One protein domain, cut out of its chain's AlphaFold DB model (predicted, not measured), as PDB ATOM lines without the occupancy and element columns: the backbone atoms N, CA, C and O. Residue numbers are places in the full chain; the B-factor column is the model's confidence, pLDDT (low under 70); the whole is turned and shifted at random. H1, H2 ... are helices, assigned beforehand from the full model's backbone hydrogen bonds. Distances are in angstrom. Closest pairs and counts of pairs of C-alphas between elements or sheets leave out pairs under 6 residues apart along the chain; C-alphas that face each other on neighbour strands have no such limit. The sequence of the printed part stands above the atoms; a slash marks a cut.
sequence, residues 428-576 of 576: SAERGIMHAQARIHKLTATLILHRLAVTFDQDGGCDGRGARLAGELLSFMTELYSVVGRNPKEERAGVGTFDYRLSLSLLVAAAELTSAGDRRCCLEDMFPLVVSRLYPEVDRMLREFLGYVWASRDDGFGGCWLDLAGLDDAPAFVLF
ATOM      1  N   SER A 428     -42.561 -61.222 -46.975       90.62
ATOM      2  CA  SER A 428     -42.532 -59.767 -47.196       90.62
ATOM      3  C   SER A 428     -42.828 -58.952 -45.931       90.62
ATOM      4  O   SER A 428     -42.288 -57.857 -45.791       90.62
ATOM      5  N   ALA A 429     -43.641 -59.483 -45.010       87.50
ATOM      6  CA  ALA A 429     -43.934 -58.846 -43.728       87.50
ATOM      7  C   ALA A 429     -42.702 -58.843 -42.808       87.50
ATOM      8  O   ALA A 429     -42.310 -57.794 -42.303       87.50
ATOM      9  N   GLU A 430     -42.027 -59.988 -42.668       89.69
ATOM     10  CA  GLU A 430     -40.810 -60.121 -41.856       89.69
ATOM     11  C   GLU A 430     -39.679 -59.220 -42.359       89.69
ATOM     12  O   GLU A 430     -39.044 -58.525 -41.568       89.69
ATOM     13  N   ARG A 431     -39.466 -59.159 -43.681       92.38
ATOM     14  CA  ARG A 431     -38.494 -58.227 -44.275       92.38
ATOM     15  C   ARG A 431     -38.855 -56.769 -43.978       92.38
ATOM     16  O   ARG A 431     -37.964 -55.981 -43.667       92.38
ATOM     17  N   GLY A 432     -40.144 -56.418 -44.034       91.50
ATOM     18  CA  GLY A 432     -40.645 -55.092 -43.659       91.50
ATOM     19  C   GLY A 432     -40.302 -54.729 -42.211       91.50
ATOM     20  O   GLY A 432     -39.689 -53.688 -41.976       91.50
ATOM     21  N   ILE A 433     -40.592 -55.628 -41.264       90.00
ATOM     22  CA  ILE A 433     -40.259 -55.481 -39.834       90.00
ATOM     23  C   ILE A 433     -38.748 -55.284 -39.637       90.00
ATOM     24  O   ILE A 433     -38.327 -54.346 -38.960       90.00
ATOM     25  N   MET A 434     -37.915 -56.114 -40.274       93.12
ATOM     26  CA  MET A 434     -36.452 -56.023 -40.169       93.12
ATOM     27  C   MET A 434     -35.902 -54.691 -40.695       93.12
ATOM     28  O   MET A 434     -35.028 -54.098 -40.061       93.12
ATOM     29  N   HIS A 435     -36.407 -54.206 -41.833       94.06
ATOM     30  CA  HIS A 435     -36.003 -52.912 -42.387       94.06
ATOM     31  C   HIS A 435     -36.506 -51.731 -41.546       94.06
ATOM     32  O   HIS A 435     -35.756 -50.774 -41.344       94.06
ATOM     33  N   ALA A 436     -37.727 -51.800 -41.006       93.31
ATOM     34  CA  ALA A 436     -38.262 -50.789 -40.098       93.31
ATOM     35  C   ALA A 436     -37.428 -50.695 -38.809       93.31
ATOM     36  O   ALA A 436     -36.961 -49.613 -38.454       93.31
ATOM     37  N   GLN A 437     -37.131 -51.829 -38.164       93.12
ATOM     38  CA  GLN A 437     -36.251 -51.884 -36.993       93.12
ATOM     39  C   GLN A 437     -34.844 -51.342 -37.303       93.12
ATOM     40  O   GLN A 437     -34.303 -50.558 -36.523       93.12
ATOM     41  N   ALA A 438     -34.262 -51.693 -38.455       95.50
ATOM     42  CA  ALA A 438     -32.971 -51.158 -38.888       95.50
ATOM     43  C   ALA A 438     -32.986 -49.630 -39.064       95.50
ATOM     44  O   ALA A 438     -32.047 -48.949 -38.645       95.50
ATOM     45  N   ARG A 439     -34.069 -49.076 -39.627       96.25
ATOM     46  CA  ARG A 439     -34.271 -47.626 -39.746       96.25
ATOM     47  C   ARG A 439     -34.384 -46.957 -38.376       96.25
ATOM     48  O   ARG A 439     -33.720 -45.948 -38.148       96.25
ATOM     49  N   ILE A 440     -35.168 -47.530 -37.460       97.25
ATOM     50  CA  ILE A 440     -35.344 -47.011 -36.096       97.25
ATOM     51  C   ILE A 440     -34.004 -47.007 -35.342       97.25
ATOM     52  O   ILE A 440     -33.659 -46.003 -34.718       97.25
ATOM     53  N   HIS A 441     -33.185 -48.057 -35.461       97.19
ATOM     54  CA  HIS A 441     -31.853 -48.100 -34.838       97.19
ATOM     55  C   HIS A 441     -30.852 -47.120 -35.460       97.19
ATOM     56  O   HIS A 441     -30.113 -46.466 -34.722       97.19
ATOM     57  N   LYS A 442     -30.866 -46.930 -36.787       97.75
ATOM     58  CA  LYS A 442     -30.079 -45.879 -37.467       97.75
ATOM     59  C   LYS A 442     -30.468 -44.480 -36.971       97.75
ATOM     60  O   LYS A 442     -29.585 -43.681 -36.656       97.75
ATOM     61  N   LEU A 443     -31.767 -44.186 -36.849       98.00
ATOM     62  CA  LEU A 443     -32.266 -42.921 -36.288       98.00
ATOM     63  C   LEU A 443     -31.882 -42.753 -34.811       98.00
ATOM     64  O   LEU A 443     -31.406 -41.689 -34.430       98.00
ATOM     65  N   THR A 444     -31.990 -43.816 -34.008       98.31
ATOM     66  CA  THR A 444     -31.563 -43.839 -32.596       98.31
ATOM     67  C   THR A 444     -30.083 -43.464 -32.465       98.31
ATOM     68  O   THR A 444     -29.729 -42.567 -31.701       98.31
ATOM     69  N   ALA A 445     -29.211 -44.099 -33.254       98.31
ATOM     70  CA  ALA A 445     -27.778 -43.808 -33.279       98.31
ATOM     71  C   ALA A 445     -27.482 -42.367 -33.734       98.31
ATOM     72  O   ALA A 445     -26.614 -41.703 -33.168       98.31
ATOM     73  N   THR A 446     -28.238 -41.872 -34.719       98.25
ATOM     74  CA  THR A 446     -28.122 -40.505 -35.251       98.25
ATOM     75  C   THR A 446     -28.516 -39.463 -34.202       98.25
ATOM     76  O   THR A 446     -27.810 -38.470 -34.035       98.25
ATOM     77  N   LEU A 447     -29.595 -39.700 -33.450       98.00
ATOM     78  CA  LEU A 447     -30.058 -38.830 -32.368       98.00
ATOM     79  C   LEU A 447     -29.089 -38.829 -31.175       98.00
ATOM     80  O   LEU A 447     -28.750 -37.759 -30.671       98.00
ATOM     81  N   ILE A 448     -28.556 -39.990 -30.778       97.62
ATOM     82  CA  ILE A 448     -27.487 -40.068 -29.766       97.62
ATOM     83  C   ILE A 448     -26.260 -39.263 -30.215       97.62
ATOM     84  O   ILE A 448     -25.752 -38.445 -29.452       97.62
ATOM     85  N   LEU A 449     -25.795 -39.453 -31.455       97.00
ATOM     86  CA  LEU A 449     -24.621 -38.747 -31.974       97.00
ATOM     87  C   LEU A 449     -24.853 -37.231 -32.073       97.00
ATOM     88  O   LEU A 449     -23.956 -36.454 -31.747       97.00
ATOM     89  N   HIS A 450     -26.063 -36.808 -32.451       96.25
ATOM     90  CA  HIS A 450     -26.490 -35.407 -32.410       96.25
ATOM     91  C   HIS A 450     -26.461 -34.847 -30.983       96.25
ATOM     92  O   HIS A 450     -25.891 -33.784 -30.761       96.25
ATOM     93  N   ARG A 451     -26.981 -35.580 -29.992       94.75
ATOM     94  CA  ARG A 451     -27.001 -35.154 -28.581       94.75
ATOM     95  C   ARG A 451     -25.636 -35.143 -27.900       94.75
ATOM     96  O   ARG A 451     -25.465 -34.420 -26.922       94.75
ATOM     97  N   LEU A 452     -24.657 -35.896 -28.399       94.44
ATOM     98  CA  LEU A 452     -23.257 -35.748 -27.981       94.44
ATOM     99  C   LEU A 452     -22.645 -34.429 -28.483       94.44
ATOM    100  O   LEU A 452     -21.774 -33.874 -27.818       94.44
ATOM    101  N   ALA A 453     -23.111 -33.929 -29.630       91.94
ATOM    102  CA  ALA A 453     -22.620 -32.711 -30.266       91.94
ATOM    103  C   ALA A 453     -23.351 -31.436 -29.813       91.94
ATOM    104  O   ALA A 453     -22.723 -30.385 -29.703       91.94
ATOM    105  N   VAL A 454     -24.664 -31.532 -29.578       92.62
ATOM    106  CA  VAL A 454     -25.573 -30.404 -29.337       92.62
ATOM    107  C   VAL A 454     -26.455 -30.691 -28.120       92.62
ATOM    108  O   VAL A 454     -27.245 -31.642 -28.096       92.62
ATOM    109  N   THR A 455     -26.332 -29.848 -27.100       92.69
ATOM    110  CA  THR A 455     -27.115 -29.906 -25.857       92.69
ATOM    111  C   THR A 455     -28.550 -29.388 -26.058       92.69
ATOM    112  O   THR A 455     -28.885 -28.868 -27.125       92.69
ATOM    113  N   PHE A 456     -29.450 -29.591 -25.087       91.00
ATOM    114  CA  PHE A 456     -30.866 -29.211 -25.230       91.00
ATOM    115  C   PHE A 456     -31.076 -27.705 -25.457       91.00
ATOM    116  O   PHE A 456     -31.963 -27.327 -26.223       91.00
ATOM    117  N   ASP A 457     -30.271 -26.863 -24.810       88.94
ATOM    118  CA  ASP A 457     -30.287 -25.401 -24.946       88.94
ATOM    119  C   ASP A 457     -29.833 -24.920 -26.337       88.94
ATOM    120  O   ASP A 457     -30.410 -23.993 -26.902       88.94
ATOM    121  N   GLN A 458     -28.829 -25.580 -26.915       90.50
ATOM    122  CA  GLN A 458     -28.222 -25.235 -28.205       90.50
ATOM    123  C   GLN A 458     -29.036 -25.701 -29.418       90.50
ATOM    124  O   GLN A 458     -28.852 -25.180 -30.514       90.50
ATOM    125  N   ASP A 459     -29.918 -26.687 -29.249       89.25
ATOM    126  CA  ASP A 459     -30.626 -27.330 -30.366       89.25
ATOM    127  C   ASP A 459     -31.883 -26.578 -30.829       89.25
ATOM    128  O   ASP A 459     -32.518 -27.011 -31.779       89.25
ATOM    129  N   GLY A 460     -32.269 -25.465 -30.194       82.06
ATOM    130  CA  GLY A 460     -33.450 -24.688 -30.606       82.06
ATOM    131  C   GLY A 460     -34.797 -25.240 -30.113       82.06
ATOM    132  O   GLY A 460     -35.843 -24.894 -30.656       82.06
ATOM    133  N   GLY A 461     -34.799 -26.077 -29.071       81.50
ATOM    134  CA  GLY A 461     -36.024 -26.515 -28.397       81.50
ATOM    135  C   GLY A 461     -36.898 -27.456 -29.236       81.50
ATOM    136  O   GLY A 461     -36.412 -28.461 -29.757       81.50
ATOM    137  N   CYS A 462     -38.201 -27.169 -29.318       78.50
ATOM    138  CA  CYS A 462     -39.191 -28.021 -29.994       78.50
ATOM    139  C   CYS A 462     -38.974 -28.115 -31.514       78.50
ATOM    140  O   CYS A 462     -39.240 -29.159 -32.100       78.50
ATOM    141  N   ASP A 463     -38.426 -27.065 -32.131       84.25
ATOM    142  CA  ASP A 463     -38.076 -27.033 -33.557       84.25
ATOM    143  C   ASP A 463     -36.632 -27.505 -33.815       84.25
ATOM    144  O   ASP A 463     -36.070 -27.308 -34.900       84.25
ATOM    145  N   GLY A 464     -36.002 -28.133 -32.820       91.50
ATOM    146  CA  GLY A 464     -34.635 -28.630 -32.904       91.50
ATOM    147  C   GLY A 464     -34.468 -29.888 -33.748       91.50
ATOM    148  O   GLY A 464     -35.425 -30.601 -34.069       91.50
ATOM    149  N   ARG A 465     -33.217 -30.203 -34.115       95.00
ATOM    150  CA  ARG A 465     -32.929 -31.441 -34.862       95.00
ATOM    151  C   ARG A 465     -33.184 -32.670 -33.990       95.00
ATOM    152  O   ARG A 465     -33.673 -33.665 -34.515       95.00
ATOM    153  N   GLY A 466     -32.916 -32.594 -32.686       94.81
ATOM    154  CA  GLY A 466     -33.200 -33.673 -31.743       94.81
ATOM    155  C   GLY A 466     -34.695 -33.962 -31.617       94.81
ATOM    156  O   GLY A 466     -35.108 -35.111 -31.758       94.81
ATOM    157  N   ALA A 467     -35.511 -32.914 -31.470       94.00
ATOM    158  CA  ALA A 467     -36.967 -33.030 -31.401       94.00
ATOM    159  C   ALA A 467     -37.572 -33.620 -32.692       94.00
ATOM    160  O   ALA A 467     -38.377 -34.547 -32.618       94.00
ATOM    161  N   ARG A 468     -37.124 -33.169 -33.878       95.31
ATOM    162  CA  ARG A 468     -37.539 -33.771 -35.164       95.31
ATOM    163  C   ARG A 468     -37.169 -35.250 -35.268       95.31
ATOM    164  O   ARG A 468     -38.028 -36.063 -35.593       95.31
ATOM    165  N   LEU A 469     -35.919 -35.608 -34.953       96.75
ATOM    166  CA  LEU A 469     -35.458 -37.000 -34.985       96.75
ATOM    167  C   LEU A 469     -36.253 -37.891 -34.017       96.75
ATOM    168  O   LEU A 469     -36.569 -39.024 -34.366       96.75
ATOM    169  N   ALA A 470     -36.608 -37.390 -32.831       96.88
ATOM    170  CA  ALA A 470     -37.457 -38.113 -31.887       96.88
ATOM    171  C   ALA A 470     -38.896 -38.283 -32.394       96.88
ATOM    172  O   ALA A 470     -39.449 -39.374 -32.269       96.88
ATOM    173  N   GLY A 471     -39.482 -37.248 -33.005       96.00
ATOM    174  CA  GLY A 471     -40.805 -37.322 -33.631       96.00
ATOM    175  C   GLY A 471     -40.858 -38.344 -34.771       96.00
ATOM    176  O   GLY A 471     -41.754 -39.185 -34.800       96.00
ATOM    177  N   GLU A 472     -39.861 -38.338 -35.663       96.25
ATOM    178  CA  GLU A 472     -39.702 -39.363 -36.706       96.25
ATOM    179  C   GLU A 472     -39.581 -40.771 -36.107       96.25
ATOM    180  O   GLU A 472     -40.262 -41.696 -36.545       96.25
ATOM    181  N   LEU A 473     -38.736 -40.938 -35.087       96.62
ATOM    182  CA  LEU A 473     -38.470 -42.226 -34.449       96.62
ATOM    183  C   LEU A 473     -39.726 -42.781 -33.752       96.62
ATOM    184  O   LEU A 473     -40.068 -43.944 -33.962       96.62
ATOM    185  N   LEU A 474     -40.458 -41.953 -32.997       95.69
ATOM    186  CA  LEU A 474     -41.752 -42.318 -32.405       95.69
ATOM    187  C   LEU A 474     -42.769 -42.700 -33.490       95.69
ATOM    188  O   LEU A 474     -43.402 -43.744 -33.369       95.69
ATOM    189  N   SER A 475     -42.865 -41.920 -34.572       94.25
ATOM    190  CA  SER A 475     -43.764 -42.208 -35.698       94.25
ATOM    191  C   SER A 475     -43.469 -43.563 -36.357       94.25
ATOM    192  O   SER A 475     -44.385 -44.367 -36.527       94.25
ATOM    193  N   PHE A 476     -42.197 -43.882 -36.640       94.50
ATOM    194  CA  PHE A 476     -41.822 -45.187 -37.211       94.50
ATOM    195  C   PHE A 476     -42.078 -46.358 -36.262       94.50
ATOM    196  O   PHE A 476     -42.410 -47.450 -36.724       94.50
ATOM    197  N   MET A 477     -41.950 -46.162 -34.945       93.62
ATOM    198  CA  MET A 477     -42.348 -47.193 -33.986       93.62
ATOM    199  C   MET A 477     -43.868 -47.398 -34.009       93.62
ATOM    200  O   MET A 477     -44.310 -48.538 -34.129       93.62
ATOM    201  N   THR A 478     -44.671 -46.329 -33.974       90.75
ATOM    202  CA  THR A 478     -46.140 -46.419 -34.081       90.75
ATOM    203  C   THR A 478     -46.575 -47.124 -35.368       90.75
ATOM    204  O   THR A 478     -47.423 -48.013 -35.322       90.75
ATOM    205  N   GLU A 479     -45.970 -46.779 -36.511       90.44
ATOM    206  CA  GLU A 479     -46.215 -47.436 -37.801       90.44
ATOM    207  C   GLU A 479     -45.892 -48.936 -37.732       90.44
ATOM    208  O   GLU A 479     -46.738 -49.760 -38.075       90.44
ATOM    209  N   LEU A 480     -44.711 -49.306 -37.222       90.25
ATOM    210  CA  LEU A 480     -44.280 -50.699 -37.091       90.25
ATOM    211  C   LEU A 480     -45.253 -51.535 -36.245       90.25
ATOM    212  O   LEU A 480     -45.673 -52.607 -36.679       90.25
ATOM    213  N   TYR A 481     -45.643 -51.054 -35.061       86.75
ATOM    214  CA  TYR A 481     -46.588 -51.781 -34.204       86.75
ATOM    215  C   TYR A 481     -47.997 -51.847 -34.812       86.75
ATOM    216  O   TYR A 481     -48.647 -52.890 -34.716       86.75
ATOM    217  N   SER A 482     -48.436 -50.793 -35.509       84.19
ATOM    218  CA  SER A 482     -49.719 -50.758 -36.223       84.19
ATOM    219  C   SER A 482     -49.773 -51.755 -37.390       84.19
ATOM    220  O   SER A 482     -50.752 -52.486 -37.526       84.19
ATOM    221  N   VAL A 483     -48.701 -51.871 -38.186       81.31
ATOM    222  CA  VAL A 483     -48.597 -52.841 -39.299       81.31
ATOM    223  C   VAL A 483     -48.644 -54.292 -38.807       81.31
ATOM    224  O   VAL A 483     -49.186 -55.159 -39.490       81.31
ATOM    225  N   VAL A 484     -48.118 -54.559 -37.610       77.56
ATOM    226  CA  VAL A 484     -48.181 -55.877 -36.950       77.56
ATOM    227  C   VAL A 484     -49.548 -56.112 -36.274       77.56
ATOM    228  O   VAL A 484     -49.829 -57.212 -35.806       77.56
ATOM    229  N   GLY A 485     -50.427 -55.107 -36.249       72.00
ATOM    230  CA  GLY A 485     -51.754 -55.187 -35.640       72.00
ATOM    231  C   GLY A 485     -51.749 -55.111 -34.111       72.00
ATOM    232  O   GLY A 485     -52.737 -55.494 -33.493       72.00
ATOM    233  N   ARG A 486     -50.665 -54.636 -33.477       70.56
ATOM    234  CA  ARG A 486     -50.581 -54.516 -32.012       70.56
ATOM    235  C   ARG A 486     -51.189 -53.195 -31.548       70.56
ATOM    236  O   ARG A 486     -50.658 -52.119 -31.817       70.56
ATOM    237  N   ASN A 487     -52.294 -53.278 -30.809       66.25
ATOM    238  CA  ASN A 487     -52.943 -52.132 -30.175       66.25
ATOM    239  C   ASN A 487     -52.489 -51.999 -28.705       66.25
ATOM    240  O   ASN A 487     -52.566 -52.992 -27.975       66.25
ATOM    241  N   PRO A 488     -52.128 -50.798 -28.199       63.66
ATOM    242  CA  PRO A 488     -51.789 -50.597 -26.785       63.66
ATOM    243  C   PRO A 488     -52.833 -51.146 -25.798       63.66
ATOM    244  O   PRO A 488     -52.487 -51.550 -24.691       63.66
ATOM    245  N   LYS A 489     -54.117 -51.187 -26.176       64.12
ATOM    246  CA  LYS A 489     -55.207 -51.730 -25.344       64.12
ATOM    247  C   LYS A 489     -55.234 -53.262 -25.302       64.12
ATOM    248  O   LYS A 489     -55.590 -53.824 -24.271       64.12
ATOM    249  N   GLU A 490     -54.838 -53.927 -26.382       61.50
ATOM    250  CA  GLU A 490     -54.777 -55.394 -26.481       61.50
ATOM    251  C   GLU A 490     -53.477 -55.931 -25.870       61.50
ATOM    252  O   GLU A 490     -53.473 -56.967 -25.206       61.50
ATOM    253  N   GLU A 491     -52.396 -55.152 -25.930       61.78
ATOM    254  CA  GLU A 491     -51.190 -55.404 -25.135       61.78
ATOM    255  C   GLU A 491     -51.441 -55.277 -23.634       61.78
ATOM    256  O   GLU A 491     -51.000 -56.115 -22.841       61.78
ATOM    257  N   ARG A 492     -52.282 -54.317 -23.227       55.91
ATOM    258  CA  ARG A 492     -52.811 -54.264 -21.856       55.91
ATOM    259  C   ARG A 492     -53.698 -55.475 -21.492       55.91
ATOM    260  O   ARG A 492     -53.965 -55.661 -20.301       55.91
ATOM    261  N   ALA A 493     -54.077 -56.333 -22.443       48.62
ATOM    262  CA  ALA A 493     -54.735 -57.625 -22.208       48.62
ATOM    263  C   ALA A 493     -53.782 -58.845 -22.274       48.62
ATOM    264  O   ALA A 493     -54.196 -59.948 -21.924       48.62
ATOM    265  N   GLY A 494     -52.500 -58.658 -22.628       51.12
ATOM    266  CA  GLY A 494     -51.464 -59.701 -22.573       51.12
ATOM    267  C   GLY A 494     -51.468 -60.683 -23.752       51.12
ATOM    268  O   GLY A 494     -51.400 -61.890 -23.529       51.12
ATOM    269  N   VAL A 495     -51.585 -60.174 -24.984       51.38
ATOM    270  CA  VAL A 495     -51.682 -60.989 -26.219       51.38
ATOM    271  C   VAL A 495     -50.473 -60.816 -27.163       51.38
ATOM    272  O   VAL A 495     -50.322 -61.588 -28.108       51.38
ATOM    273  N   GLY A 496     -49.578 -59.853 -26.920       54.12
ATOM    274  CA  GLY A 496     -48.452 -59.575 -27.813       54.12
ATOM    275  C   GLY A 496     -47.377 -60.652 -27.840       54.12
ATOM    276  O   GLY A 496     -46.834 -61.029 -26.804       54.12
ATOM    277  N   THR A 497     -47.027 -61.094 -29.047       57.72
ATOM    278  CA  THR A 497     -46.110 -62.218 -29.267       57.72
ATOM    279  C   THR A 497     -44.642 -61.838 -29.453       57.72
ATOM    280  O   THR A 497     -43.808 -62.669 -29.139       57.72
ATOM    281  N   PHE A 498     -44.283 -60.637 -29.937       63.84
ATOM    282  CA  PHE A 498     -42.888 -60.306 -30.313       63.84
ATOM    283  C   PHE A 498     -42.353 -59.027 -29.663       63.84
ATOM    284  O   PHE A 498     -42.918 -57.952 -29.863       63.84
ATOM    285  N   ASP A 499     -41.201 -59.099 -28.994       72.38
ATOM    286  CA  ASP A 499     -40.515 -57.918 -28.455       72.38
ATOM    287  C   ASP A 499     -39.429 -57.411 -29.418       72.38
ATOM    288  O   ASP A 499     -38.266 -57.832 -29.374       72.38
ATOM    289  N   TYR A 500     -39.804 -56.464 -30.286       76.44
ATOM    290  CA  TYR A 500     -38.847 -55.692 -31.083       76.44
ATOM    291  C   TYR A 500     -37.940 -54.890 -30.142       76.44
ATOM    292  O   TYR A 500     -38.425 -54.197 -29.251       76.44
ATOM    293  N   ARG A 501     -36.616 -54.982 -30.334       87.12
ATOM    294  CA  ARG A 501     -35.572 -54.543 -29.375       87.12
ATOM    295  C   ARG A 501     -35.372 -53.024 -29.302       87.12
ATOM    296  O   ARG A 501     -34.258 -52.520 -29.427       87.12
ATOM    297  N   LEU A 502     -36.467 -52.291 -29.147       91.81
ATOM    298  CA  LEU A 502     -36.593 -50.845 -29.318       91.81
ATOM    299  C   LEU A 502     -36.571 -50.078 -27.984       91.81
ATOM    300  O   LEU A 502     -36.828 -48.878 -27.972       91.81
ATOM    301  N   SER A 503     -36.235 -50.736 -26.866       92.25
ATOM    302  CA  SER A 503     -36.191 -50.118 -25.528       92.25
ATOM    303  C   SER A 503     -35.274 -48.883 -25.481       92.25
ATOM    304  O   SER A 503     -35.675 -47.825 -24.995       92.25
ATOM    305  N   LEU A 504     -34.073 -48.983 -26.071       95.31
ATOM    306  CA  LEU A 504     -33.146 -47.859 -26.241       95.31
ATOM    307  C   LEU A 504     -33.763 -46.766 -27.122       95.31
ATOM    308  O   LEU A 504     -33.684 -45.591 -26.779       95.31
ATOM    309  N   SER A 505     -34.360 -47.147 -28.249       97.00
ATOM    310  CA  SER A 505     -34.946 -46.232 -29.233       97.00
ATOM    311  C   SER A 505     -36.064 -45.386 -28.619       97.00
ATOM    312  O   SER A 505     -36.064 -44.162 -28.762       97.00
ATOM    313  N   LEU A 506     -36.955 -46.025 -27.857       96.19
ATOM    314  CA  LEU A 506     -38.002 -45.362 -27.089       96.19
ATOM    315  C   LEU A 506     -37.425 -44.451 -26.007       96.19
ATOM    316  O   LEU A 506     -37.842 -43.300 -25.932       96.19
ATOM    317  N   LEU A 507     -36.455 -44.914 -25.209       96.31
ATOM    318  CA  LEU A 507     -35.836 -44.079 -24.175       96.31
ATOM    319  C   LEU A 507     -35.210 -42.809 -24.775       96.31
ATOM    320  O   LEU A 507     -35.441 -41.707 -24.280       96.31
ATOM    321  N   VAL A 508     -34.443 -42.966 -25.856       96.88
ATOM    322  CA  VAL A 508     -33.735 -41.878 -26.543       96.88
ATOM    323  C   VAL A 508     -34.717 -40.862 -27.127       96.88
ATOM    324  O   VAL A 508     -34.501 -39.666 -26.963       96.88
ATOM    325  N   ALA A 509     -35.803 -41.305 -27.769       97.44
ATOM    326  CA  ALA A 509     -36.807 -40.392 -28.315       97.44
ATOM    327  C   ALA A 509     -37.671 -39.737 -27.223       97.44
ATOM    328  O   ALA A 509     -37.959 -38.546 -27.291       97.44
ATOM    329  N   ALA A 510     -38.055 -40.485 -26.188       96.88
ATOM    330  CA  ALA A 510     -38.876 -39.969 -25.099       96.88
ATOM    331  C   ALA A 510     -38.136 -38.914 -24.254       96.88
ATOM    332  O   ALA A 510     -38.754 -37.950 -23.803       96.88
ATOM    333  N   ALA A 511     -36.810 -39.025 -24.101       95.81
ATOM    334  CA  ALA A 511     -35.975 -38.013 -23.445       95.81
ATOM    335  C   ALA A 511     -36.025 -36.631 -24.138       95.81
ATOM    336  O   ALA A 511     -35.840 -35.600 -23.487       95.81
ATOM    337  N   GLU A 512     -36.326 -36.584 -25.440       95.50
ATOM    338  CA  GLU A 512     -36.451 -35.339 -26.209       95.50
ATOM    339  C   GLU A 512     -37.787 -34.609 -25.987       95.50
ATOM    340  O   GLU A 512     -37.886 -33.420 -26.305       95.50
ATOM    341  N   LEU A 513     -38.799 -35.269 -25.410       94.56
ATOM    342  CA  LEU A 513     -40.153 -34.725 -25.283       94.56
ATOM    343  C   LEU A 513     -40.236 -33.557 -24.286       94.56
ATOM    344  O   LEU A 513     -39.859 -33.660 -23.113       94.56
ATOM    345  N   THR A 514     -40.782 -32.438 -24.757       90.62
ATOM    346  CA  THR A 514     -40.982 -31.201 -23.987       90.62
ATOM    347  C   THR A 514     -42.395 -31.073 -23.432       90.62
ATOM    348  O   THR A 514     -42.557 -30.682 -22.281       90.62
ATOM    349  N   SER A 515     -43.427 -31.385 -24.223       92.19
ATOM    350  CA  SER A 515     -44.807 -31.124 -23.812       92.19
ATOM    351  C   SER A 515     -45.340 -32.198 -22.856       92.19
ATOM    352  O   SER A 515     -45.112 -33.397 -23.025       92.19
ATOM    353  N   ALA A 516     -46.115 -31.774 -21.855       93.06
ATOM    354  CA  ALA A 516     -46.776 -32.690 -20.925       93.06
ATOM    355  C   ALA A 516     -47.812 -33.606 -21.610       93.06
ATOM    356  O   ALA A 516     -48.139 -34.665 -21.072       93.06
ATOM    357  N   GLY A 517     -48.322 -33.210 -22.786       94.19
ATOM    358  CA  GLY A 517     -49.194 -34.035 -23.621       94.19
ATOM    359  C   GLY A 517     -48.423 -35.189 -24.257       94.19
ATOM    360  O   GLY A 517     -48.741 -36.346 -23.997       94.19
ATOM    361  N   ASP A 518     -47.354 -34.885 -24.997       93.88
ATOM    362  CA  ASP A 518     -46.557 -35.897 -25.707       93.88
ATOM    363  C   ASP A 518     -45.901 -36.880 -24.737       93.88
ATOM    364  O   ASP A 518     -45.905 -38.087 -24.974       93.88
ATOM    365  N   ARG A 519     -45.394 -36.379 -23.599       95.88
ATOM    366  CA  ARG A 519     -44.860 -37.213 -22.510       95.88
ATOM    367  C   ARG A 519     -45.904 -38.219 -22.013       95.88
ATOM    368  O   ARG A 519     -45.580 -39.391 -21.839       95.88
ATOM    369  N   ARG A 520     -47.161 -37.792 -21.831       94.31
ATOM    370  CA  ARG A 520     -48.264 -38.670 -21.407       94.31
ATOM    371  C   ARG A 520     -48.620 -39.694 -22.483       94.31
ATOM    372  O   ARG A 520     -48.623 -40.881 -22.179       94.31
ATOM    373  N   CYS A 521     -48.842 -39.264 -23.726       93.00
ATOM    374  CA  CYS A 521     -49.143 -40.170 -24.840       93.00
ATOM    375  C   CYS A 521     -48.021 -41.205 -25.040       93.00
ATOM    376  O   CYS A 521     -48.284 -42.388 -25.215       93.00
ATOM    377  N   CYS A 522     -46.752 -40.806 -24.911       93.94
ATOM    378  CA  CYS A 522     -45.621 -41.730 -24.959       93.94
ATOM    379  C   CYS A 522     -45.688 -42.795 -23.843       93.94
ATOM    380  O   CYS A 522     -45.550 -43.989 -24.121       93.94
ATOM    381  N   LEU A 523     -45.952 -42.387 -22.594       92.50
ATOM    382  CA  LEU A 523     -46.081 -43.300 -21.450       92.50
ATOM    383  C   LEU A 523     -47.314 -44.216 -21.517       92.50
ATOM    384  O   LEU A 523     -47.260 -45.333 -20.994       92.50
ATOM    385  N   GLU A 524     -48.419 -43.751 -22.095       89.19
ATOM    386  CA  GLU A 524     -49.676 -44.499 -22.169       89.19
ATOM    387  C   GLU A 524     -49.739 -45.410 -23.402       89.19
ATOM    388  O   GLU A 524     -50.168 -46.560 -23.279       89.19
ATOM    389  N   ASP A 525     -49.275 -44.950 -24.563       87.50
ATOM    390  CA  ASP A 525     -49.456 -45.652 -25.838       87.50
ATOM    391  C   ASP A 525     -48.190 -46.383 -26.302       87.50
ATOM    392  O   ASP A 525     -48.273 -47.551 -26.676       87.50
ATOM    393  N   MET A 526     -47.008 -45.758 -26.228       89.31
ATOM    394  CA  MET A 526     -45.771 -46.358 -26.759       89.31
ATOM    395  C   MET A 526     -45.080 -47.307 -25.784       89.31
ATOM    396  O   MET A 526     -44.604 -48.367 -26.192       89.31
ATOM    397  N   PHE A 527     -45.031 -46.961 -24.496       89.62
ATOM    398  CA  PHE A 527     -44.391 -47.817 -23.496       89.62
ATOM    399  C   PHE A 527     -44.990 -49.238 -23.436       89.62
ATOM    400  O   PHE A 527     -44.203 -50.178 -23.499       89.62
ATOM    401  N   PRO A 528     -46.325 -49.446 -23.409       85.56
ATOM    402  CA  PRO A 528     -46.904 -50.796 -23.396       85.56
ATOM    403  C   PRO A 528     -46.684 -51.622 -24.675       85.56
ATOM    404  O   PRO A 528     -46.897 -52.830 -24.642       85.56
ATOM    405  N   LEU A 529     -46.299 -50.992 -25.793       83.00
ATOM    406  CA  LEU A 529     -45.959 -51.680 -27.046       83.00
ATOM    407  C   LEU A 529     -44.489 -52.131 -27.074       83.00
ATOM    408  O   LEU A 529     -44.175 -53.217 -27.561       83.00
ATOM    409  N   VAL A 530     -43.589 -51.276 -26.577       81.94
ATOM    410  CA  VAL A 530     -42.129 -51.466 -26.653       81.94
ATOM    411  C   VAL A 530     -41.568 -52.205 -25.443       81.94
ATOM    412  O   VAL A 530     -40.650 -53.013 -25.586       81.94
ATOM    413  N   VAL A 531     -42.080 -51.918 -24.247       79.62
ATOM    414  CA  VAL A 531     -41.601 -52.523 -23.005       79.62
ATOM    415  C   VAL A 531     -42.539 -53.658 -22.624       79.62
ATOM    416  O   VAL A 531     -43.650 -53.448 -22.141       79.62
ATOM    417  N   SER A 532     -42.074 -54.880 -22.876       75.81
ATOM    418  CA  SER A 532     -42.827 -56.104 -22.617       75.81
ATOM    419  C   SER A 532     -43.315 -56.204 -21.178       75.81
ATOM    420  O   SER A 532     -42.581 -55.912 -20.229       75.81
ATOM    421  N   ARG A 533     -44.510 -56.774 -21.005       75.94
ATOM    422  CA  ARG A 533     -45.021 -57.202 -19.693       75.94
ATOM    423  C   ARG A 533     -44.167 -58.275 -19.026       75.94
ATOM    424  O   ARG A 533     -44.282 -58.463 -17.821       75.94
ATOM    425  N   LEU A 534     -43.286 -58.927 -19.786       81.56
ATOM    426  CA  LEU A 534     -42.260 -59.802 -19.238       81.56
ATOM    427  C   LEU A 534     -41.218 -59.061 -18.388       81.56
ATOM    428  O   LEU A 534     -40.540 -59.717 -17.615       81.56
ATOM    429  N   TYR A 535     -41.085 -57.733 -18.483       87.25
ATOM    430  CA  TYR A 535     -40.042 -56.965 -17.785       87.25
ATOM    431  C   TYR A 535     -40.631 -55.808 -16.943       87.25
ATOM    432  O   TYR A 535     -40.269 -54.645 -17.150       87.25
ATOM    433  N   PRO A 536     -41.541 -56.079 -15.982       87.81
ATOM    434  CA  PRO A 536     -42.320 -55.040 -15.295       87.81
ATOM    435  C   PRO A 536     -41.453 -54.080 -14.465       87.81
ATOM    436  O   PRO A 536     -41.680 -52.871 -14.463       87.81
ATOM    437  N   GLU A 537     -40.407 -54.590 -13.812       90.12
ATOM    438  CA  GLU A 537     -39.451 -53.749 -13.084       90.12
ATOM    439  C   GLU A 537     -38.603 -52.882 -14.022       90.12
ATOM    440  O   GLU A 537     -38.207 -51.779 -13.645       90.12
ATOM    441  N   VAL A 538     -38.366 -53.330 -15.260       90.75
ATOM    442  CA  VAL A 538     -37.648 -52.537 -16.264       90.75
ATOM    443  C   VAL A 538     -38.534 -51.422 -16.822       90.75
ATOM    444  O   VAL A 538     -38.051 -50.301 -16.960       90.75
ATOM    445  N   ASP A 539     -39.828 -51.676 -17.058       91.25
ATOM    446  CA  ASP A 539     -40.816 -50.628 -17.367       91.25
ATOM    447  C   ASP A 539     -40.823 -49.550 -16.274       91.25
ATOM    448  O   ASP A 539     -40.588 -48.376 -16.570       91.25
ATOM    449  N   ARG A 540     -40.955 -49.947 -15.001       93.12
ATOM    450  CA  ARG A 540     -40.887 -49.027 -13.853       93.12
ATOM    451  C   ARG A 540     -39.590 -48.205 -13.851       93.12
ATOM    452  O   ARG A 540     -39.640 -46.978 -13.764       93.12
ATOM    453  N   MET A 541     -38.438 -48.861 -13.998       93.44
ATOM    454  CA  MET A 541     -37.116 -48.220 -14.007       93.44
ATOM    455  C   MET A 541     -36.924 -47.230 -15.171       93.44
ATOM    456  O   MET A 541     -36.362 -46.153 -14.974       93.44
ATOM    457  N   LEU A 542     -37.406 -47.554 -16.376       94.00
ATOM    458  CA  LEU A 542     -37.323 -46.659 -17.537       94.00
ATOM    459  C   LEU A 542     -38.252 -45.445 -17.399       94.00
ATOM    460  O   LEU A 542     -37.849 -44.334 -17.744       94.00
ATOM    461  N   ARG A 543     -39.459 -45.629 -16.847       95.19
ATOM    462  CA  ARG A 543     -40.390 -44.528 -16.544       95.19
ATOM    463  C   ARG A 543     -39.832 -43.575 -15.489       95.19
ATOM    464  O   ARG A 543     -39.900 -42.364 -15.677       95.19
ATOM    465  N   GLU A 544     -39.260 -44.107 -14.409       95.50
ATOM    466  CA  GLU A 544     -38.615 -43.309 -13.355       95.50
ATOM    467  C   GLU A 544     -37.435 -42.501 -13.901       95.50
ATOM    468  O   GLU A 544     -37.325 -41.304 -13.631       95.50
ATOM    469  N   PHE A 545     -36.582 -43.126 -14.718       95.94
ATOM    470  CA  PHE A 545     -35.446 -42.441 -15.329       95.94
ATOM    471  C   PHE A 545     -35.881 -41.347 -16.323       95.94
ATOM    472  O   PHE A 545     -35.324 -40.251 -16.291       95.94
ATOM    473  N   LEU A 546     -36.915 -41.574 -17.145       96.44
ATOM    474  CA  LEU A 546     -37.490 -40.510 -17.984       96.44
ATOM    475  C   LEU A 546     -38.103 -39.376 -17.164       96.44
ATOM    476  O   LEU A 546     -37.868 -38.214 -17.481       96.44
ATOM    477  N   GLY A 547     -38.844 -39.697 -16.099       96.44
ATOM    478  CA  GLY A 547     -39.397 -38.698 -15.187       96.44
ATOM    479  C   GLY A 547     -38.309 -37.798 -14.595       96.44
ATOM    480  O   GLY A 547     -38.479 -36.583 -14.557       96.44
ATOM    481  N   TYR A 548     -37.162 -38.374 -14.226       96.50
ATOM    482  CA  TYR A 548     -35.984 -37.635 -13.766       96.50
ATOM    483  C   TYR A 548     -35.350 -36.759 -14.860       96.50
ATOM    484  O   TYR A 548     -35.030 -35.600 -14.596       96.50
ATOM    485  N   VAL A 549     -35.210 -37.262 -16.095       95.75
ATOM    486  CA  VAL A 549     -34.705 -36.470 -17.236       95.75
ATOM    487  C   VAL A 549     -35.629 -35.288 -17.546       95.75
ATOM    488  O   VAL A 549     -35.150 -34.173 -17.755       95.75
ATOM    489  N   TRP A 550     -36.945 -35.509 -17.548       96.31
ATOM    490  CA  TRP A 550     -37.941 -34.466 -17.788       96.31
ATOM    491  C   TRP A 550     -37.975 -33.430 -16.666       96.31
ATOM    492  O   TRP A 550     -37.880 -32.248 -16.968       96.31
ATOM    493  N   ALA A 551     -38.017 -33.854 -15.399       95.88
ATOM    494  CA  ALA A 551     -37.966 -32.945 -14.254       95.88
ATOM    495  C   ALA A 551     -36.688 -32.093 -14.272       95.88
ATOM    496  O   ALA A 551     -36.769 -30.873 -14.215       95.88
ATOM    497  N   SER A 552     -35.520 -32.715 -14.489       94.75
ATOM    498  CA  SER A 552     -34.244 -31.996 -14.610       94.75
ATOM    499  C   SER A 552     -34.293 -30.919 -15.700       94.75
ATOM    500  O   SER A 552     -33.787 -29.815 -15.512       94.75
ATOM    501  N   ARG A 553     -34.892 -31.235 -16.857       92.50
ATOM    502  CA  ARG A 553     -35.022 -30.310 -17.992       92.50
ATOM    503  C   ARG A 553     -36.012 -29.179 -17.709       92.50
ATOM    504  O   ARG A 553     -35.729 -28.042 -18.079       92.50
ATOM    505  N   ASP A 554     -37.126 -29.479 -17.048       93.88
ATOM    506  CA  ASP A 554     -38.135 -28.498 -16.638       93.88
ATOM    507  C   ASP A 554     -37.579 -27.543 -15.558       93.88
ATOM    508  O   ASP A 554     -37.853 -26.345 -15.600       93.88
ATOM    509  N   ASP A 555     -36.696 -28.041 -14.682       94.25
ATOM    510  CA  ASP A 555     -35.897 -27.268 -13.715       94.25
ATOM    511  C   ASP A 555     -34.736 -26.471 -14.366       94.25
ATOM    512  O   ASP A 555     -33.951 -25.810 -13.680       94.25
ATOM    513  N   GLY A 556     -34.609 -26.502 -15.699       91.56
ATOM    514  CA  GLY A 556     -33.656 -25.693 -16.465       91.56
ATOM    515  C   GLY A 556     -32.348 -26.388 -16.862       91.56
ATOM    516  O   GLY A 556     -31.414 -25.710 -17.301       91.56
ATOM    517  N   PHE A 557     -32.235 -27.717 -16.755       92.00
ATOM    518  CA  PHE A 557     -31.076 -28.448 -17.283       92.00
ATOM    519  C   PHE A 557     -31.005 -28.352 -18.817       92.00
ATOM    520  O   PHE A 557     -31.680 -29.076 -19.550       92.00
ATOM    521  N   GLY A 558     -30.121 -27.481 -19.306       86.19
ATOM    522  CA  GLY A 558     -29.866 -27.288 -20.736       86.19
ATOM    523  C   GLY A 558     -28.910 -28.298 -21.380       86.19
ATOM    524  O   GLY A 558     -28.708 -28.222 -22.584       86.19
ATOM    525  N   GLY A 559     -28.303 -29.217 -20.617       89.81
ATOM    526  CA  GLY A 559     -27.210 -30.088 -21.073       89.81
ATOM    527  C   GLY A 559     -27.621 -31.238 -22.007       89.81
ATOM    528  O   GLY A 559     -28.640 -31.194 -22.691       89.81
ATOM    529  N   CYS A 560     -26.808 -32.296 -22.056       90.19
ATOM    530  CA  CYS A 560     -27.155 -33.547 -22.732       90.19
ATOM    531  C   CYS A 560     -27.708 -34.537 -21.697       90.19
ATOM    532  O   CYS A 560     -27.073 -34.769 -20.672       90.19
ATOM    533  N   TRP A 561     -28.860 -35.167 -21.947       91.88
ATOM    534  CA  TRP A 561     -29.464 -36.105 -20.985       91.88
ATOM    535  C   TRP A 561     -28.590 -37.341 -20.687       91.88
ATOM    536  O   TRP A 561     -28.719 -37.943 -19.624       91.88
ATOM    537  N   LEU A 562     -27.642 -37.682 -21.568       92.88
ATOM    538  CA  LEU A 562     -26.636 -38.723 -21.318       92.88
ATOM    539  C   LEU A 562     -25.669 -38.359 -20.173       92.88
ATOM    540  O   LEU A 562     -25.013 -39.245 -19.637       92.88
ATOM    541  N   ASP A 563     -25.544 -37.077 -19.805       90.44
ATOM    542  CA  ASP A 563     -24.799 -36.661 -18.606       90.44
ATOM    543  C   ASP A 563     -25.580 -36.968 -17.318       90.44
ATOM    544  O   ASP A 563     -24.974 -37.335 -16.313       90.44
ATOM    545  N   LEU A 564     -26.918 -36.897 -17.358       91.06
ATOM    546  CA  LEU A 564     -27.789 -37.204 -16.215       91.06
ATOM    547  C   LEU A 564     -27.704 -38.685 -15.816       91.06
ATOM    548  O   LEU A 564     -27.701 -39.011 -14.636       91.06
ATOM    549  N   ALA A 565     -27.549 -39.585 -16.790       87.06
ATOM    550  CA  ALA A 565     -27.406 -41.027 -16.562       87.06
ATOM    551  C   ALA A 565     -26.150 -41.442 -15.766       87.06
ATOM    552  O   ALA A 565     -26.054 -42.594 -15.336       87.06
ATOM    553  N   GLY A 566     -25.171 -40.542 -15.615       77.88
ATOM    554  CA  GLY A 566     -23.930 -40.777 -14.874       77.88
ATOM    555  C   GLY A 566     -23.919 -40.230 -13.443       77.88
ATOM    556  O   GLY A 566     -22.889 -40.347 -12.777       77.88
ATOM    557  N   LEU A 567     -25.006 -39.602 -12.980       85.94
ATOM    558  CA  LEU A 567     -25.067 -38.942 -11.674       85.94
ATOM    559  C   LEU A 567     -25.328 -39.931 -10.519       85.94
ATOM    560  O   LEU A 567     -25.957 -40.971 -10.694       85.94
ATOM    561  N   ASP A 568     -24.830 -39.593  -9.322       82.19
ATOM    562  CA  ASP A 568     -24.902 -40.423  -8.098       82.19
ATOM    563  C   ASP A 568     -26.361 -40.610  -7.601       82.19
ATOM    564  O   ASP A 568     -26.640 -41.542  -6.845       82.19
ATOM    565  N   ASP A 569     -27.269 -39.713  -8.007       87.69
ATOM    566  CA  ASP A 569     -28.703 -39.644  -7.688       87.69
ATOM    567  C   ASP A 569     -29.630 -40.130  -8.821       87.69
ATOM    568  O   ASP A 569     -30.839 -40.242  -8.614       87.69
ATOM    569  N   ALA A 570     -29.086 -40.453 -10.000       89.00
ATOM    570  CA  ALA A 570     -29.880 -40.883 -11.147       89.00
ATOM    571  C   ALA A 570     -30.647 -42.194 -10.855       89.00
ATOM    572  O   ALA A 570     -30.053 -43.151 -10.338       89.00
ATOM    573  N   PRO A 571     -31.942 -42.302 -11.224       92.19
ATOM    574  CA  PRO A 571     -32.690 -43.547 -11.092       92.19
ATOM    575  C   PRO A 571     -32.000 -44.706 -11.814       92.19
ATOM    576  O   PRO A 571     -31.495 -44.570 -12.930       92.19
ATOM    577  N   ALA A 572     -31.993 -45.879 -11.181       88.62
ATOM    578  CA  ALA A 572     -31.413 -47.066 -11.787       88.62
ATOM    579  C   ALA A 572     -32.242 -47.495 -13.007       88.62
ATOM    580  O   ALA A 572     -33.442 -47.711 -12.884       88.62
ATOM    581  N   PHE A 573     -31.586 -47.705 -14.149       89.31
ATOM    582  CA  PHE A 573     -32.204 -48.206 -15.379       89.31
ATOM    583  C   PHE A 573     -31.408 -49.368 -15.991       89.31
ATOM    584  O   PHE A 573     -30.204 -49.531 -15.743       89.31
ATOM    585  N   VAL A 574     -32.082 -50.153 -16.829       91.31
ATOM    586  CA  VAL A 574     -31.480 -51.166 -17.701       91.31
ATOM    587  C   VAL A 574     -32.214 -51.185 -19.044       91.31
ATOM    588  O   VAL A 574     -33.403 -50.890 -19.104       91.31
ATOM    589  N   LEU A 575     -31.497 -51.510 -20.116       89.81
ATOM    590  CA  LEU A 575     -32.031 -51.677 -21.473       89.81
ATOM    591  C   LEU A 575     -31.869 -53.124 -21.957       89.81
ATOM    592  O   LEU A 575     -30.964 -53.811 -21.478       89.81
ATOM    593  N   PHE A 576     -32.723 -53.551 -22.895       78.19
ATOM    594  CA  PHE A 576     -32.819 -54.919 -23.437       78.19
ATOM    595  C   PHE A 576     -33.400 -54.978 -24.866       78.19
ATOM    596  O   PHE A 576     -33.881 -53.933 -25.361       78.19
TER     597      PHE A 576
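What this domain is: This is residues 428 to 576 of the 576 residues of an uncharacterized protein of Magnaporthe grisea (UniProt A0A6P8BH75). A long helical hairpin, H1 and H2, covers the short helix H4 in the middle of the domain. H5 lies beside H4, H6 lies on the far side of H4 from the hairpin, and the four-residue H3 and H7 sit toward opposite ends. The printed part has 149 residues with seven named helices, H1 to H7 in chain order, and no named strand: all helix. It is compact, with a radius of gyration of the C-alphas of 15.1 A and spans of 43 by 29 by 25 A.

How they stand to each other: H1, residues 428 to 453, and H2, residues 465 to 483, form a hairpin at a shallow tilt of 17 degrees; their closest C-alphas, Ile 440 and Leu 473, are 5.9 A apart. H3 is residues 488 to 491. H4, residues 503 to 510, is the hub. It touches H1 residues 440 to 448 alone, at a steep tilt of 56 degrees, closest C-alphas Thr 444 and Ser 505, 5.3 A. It touches H2 residues 467 to 474 alone, closest C-alphas Ala 470 and Ala 509, 4.3 A. H5, residues 516 to 530, forms a hairpin with H4, closest C-alphas Ser 503 and Val 530, 6.2 A; its residues 524 to 529 alone touch H3, closest C-alphas Pro 488 and Asp 525, 5.5 A. H6, residues 536 to 554, only just touches H4, with 3 pairs of C-alphas within 8 A, the closest Ala 510 and Leu 546, 7.3 A. H7, residues 561 to 564, touches no helix but is near H1. Each O i to N i+4 pair is within hydrogen-bond range in H1, H2, H4 and H6, and 8 of 11 in H5; H3 and H7 are too short for one.

Where its parts are: H1 spans 37.6 A from C-alpha 428 at (-42.532, -59.767, -47.196); H2 and H6 each span 26.9 A, and H5 20.2 A. H7 ends at C-alpha 564, (-27.789, -37.204, -16.215).

The domain as a whole: The farthest C-alphas, Ser 428 and Asp 555, are 47.1 A apart. The printed part has no cut; the links H1 to H2 and H3 to H4 are long. Residues 487 to 498 have pLDDT under 70.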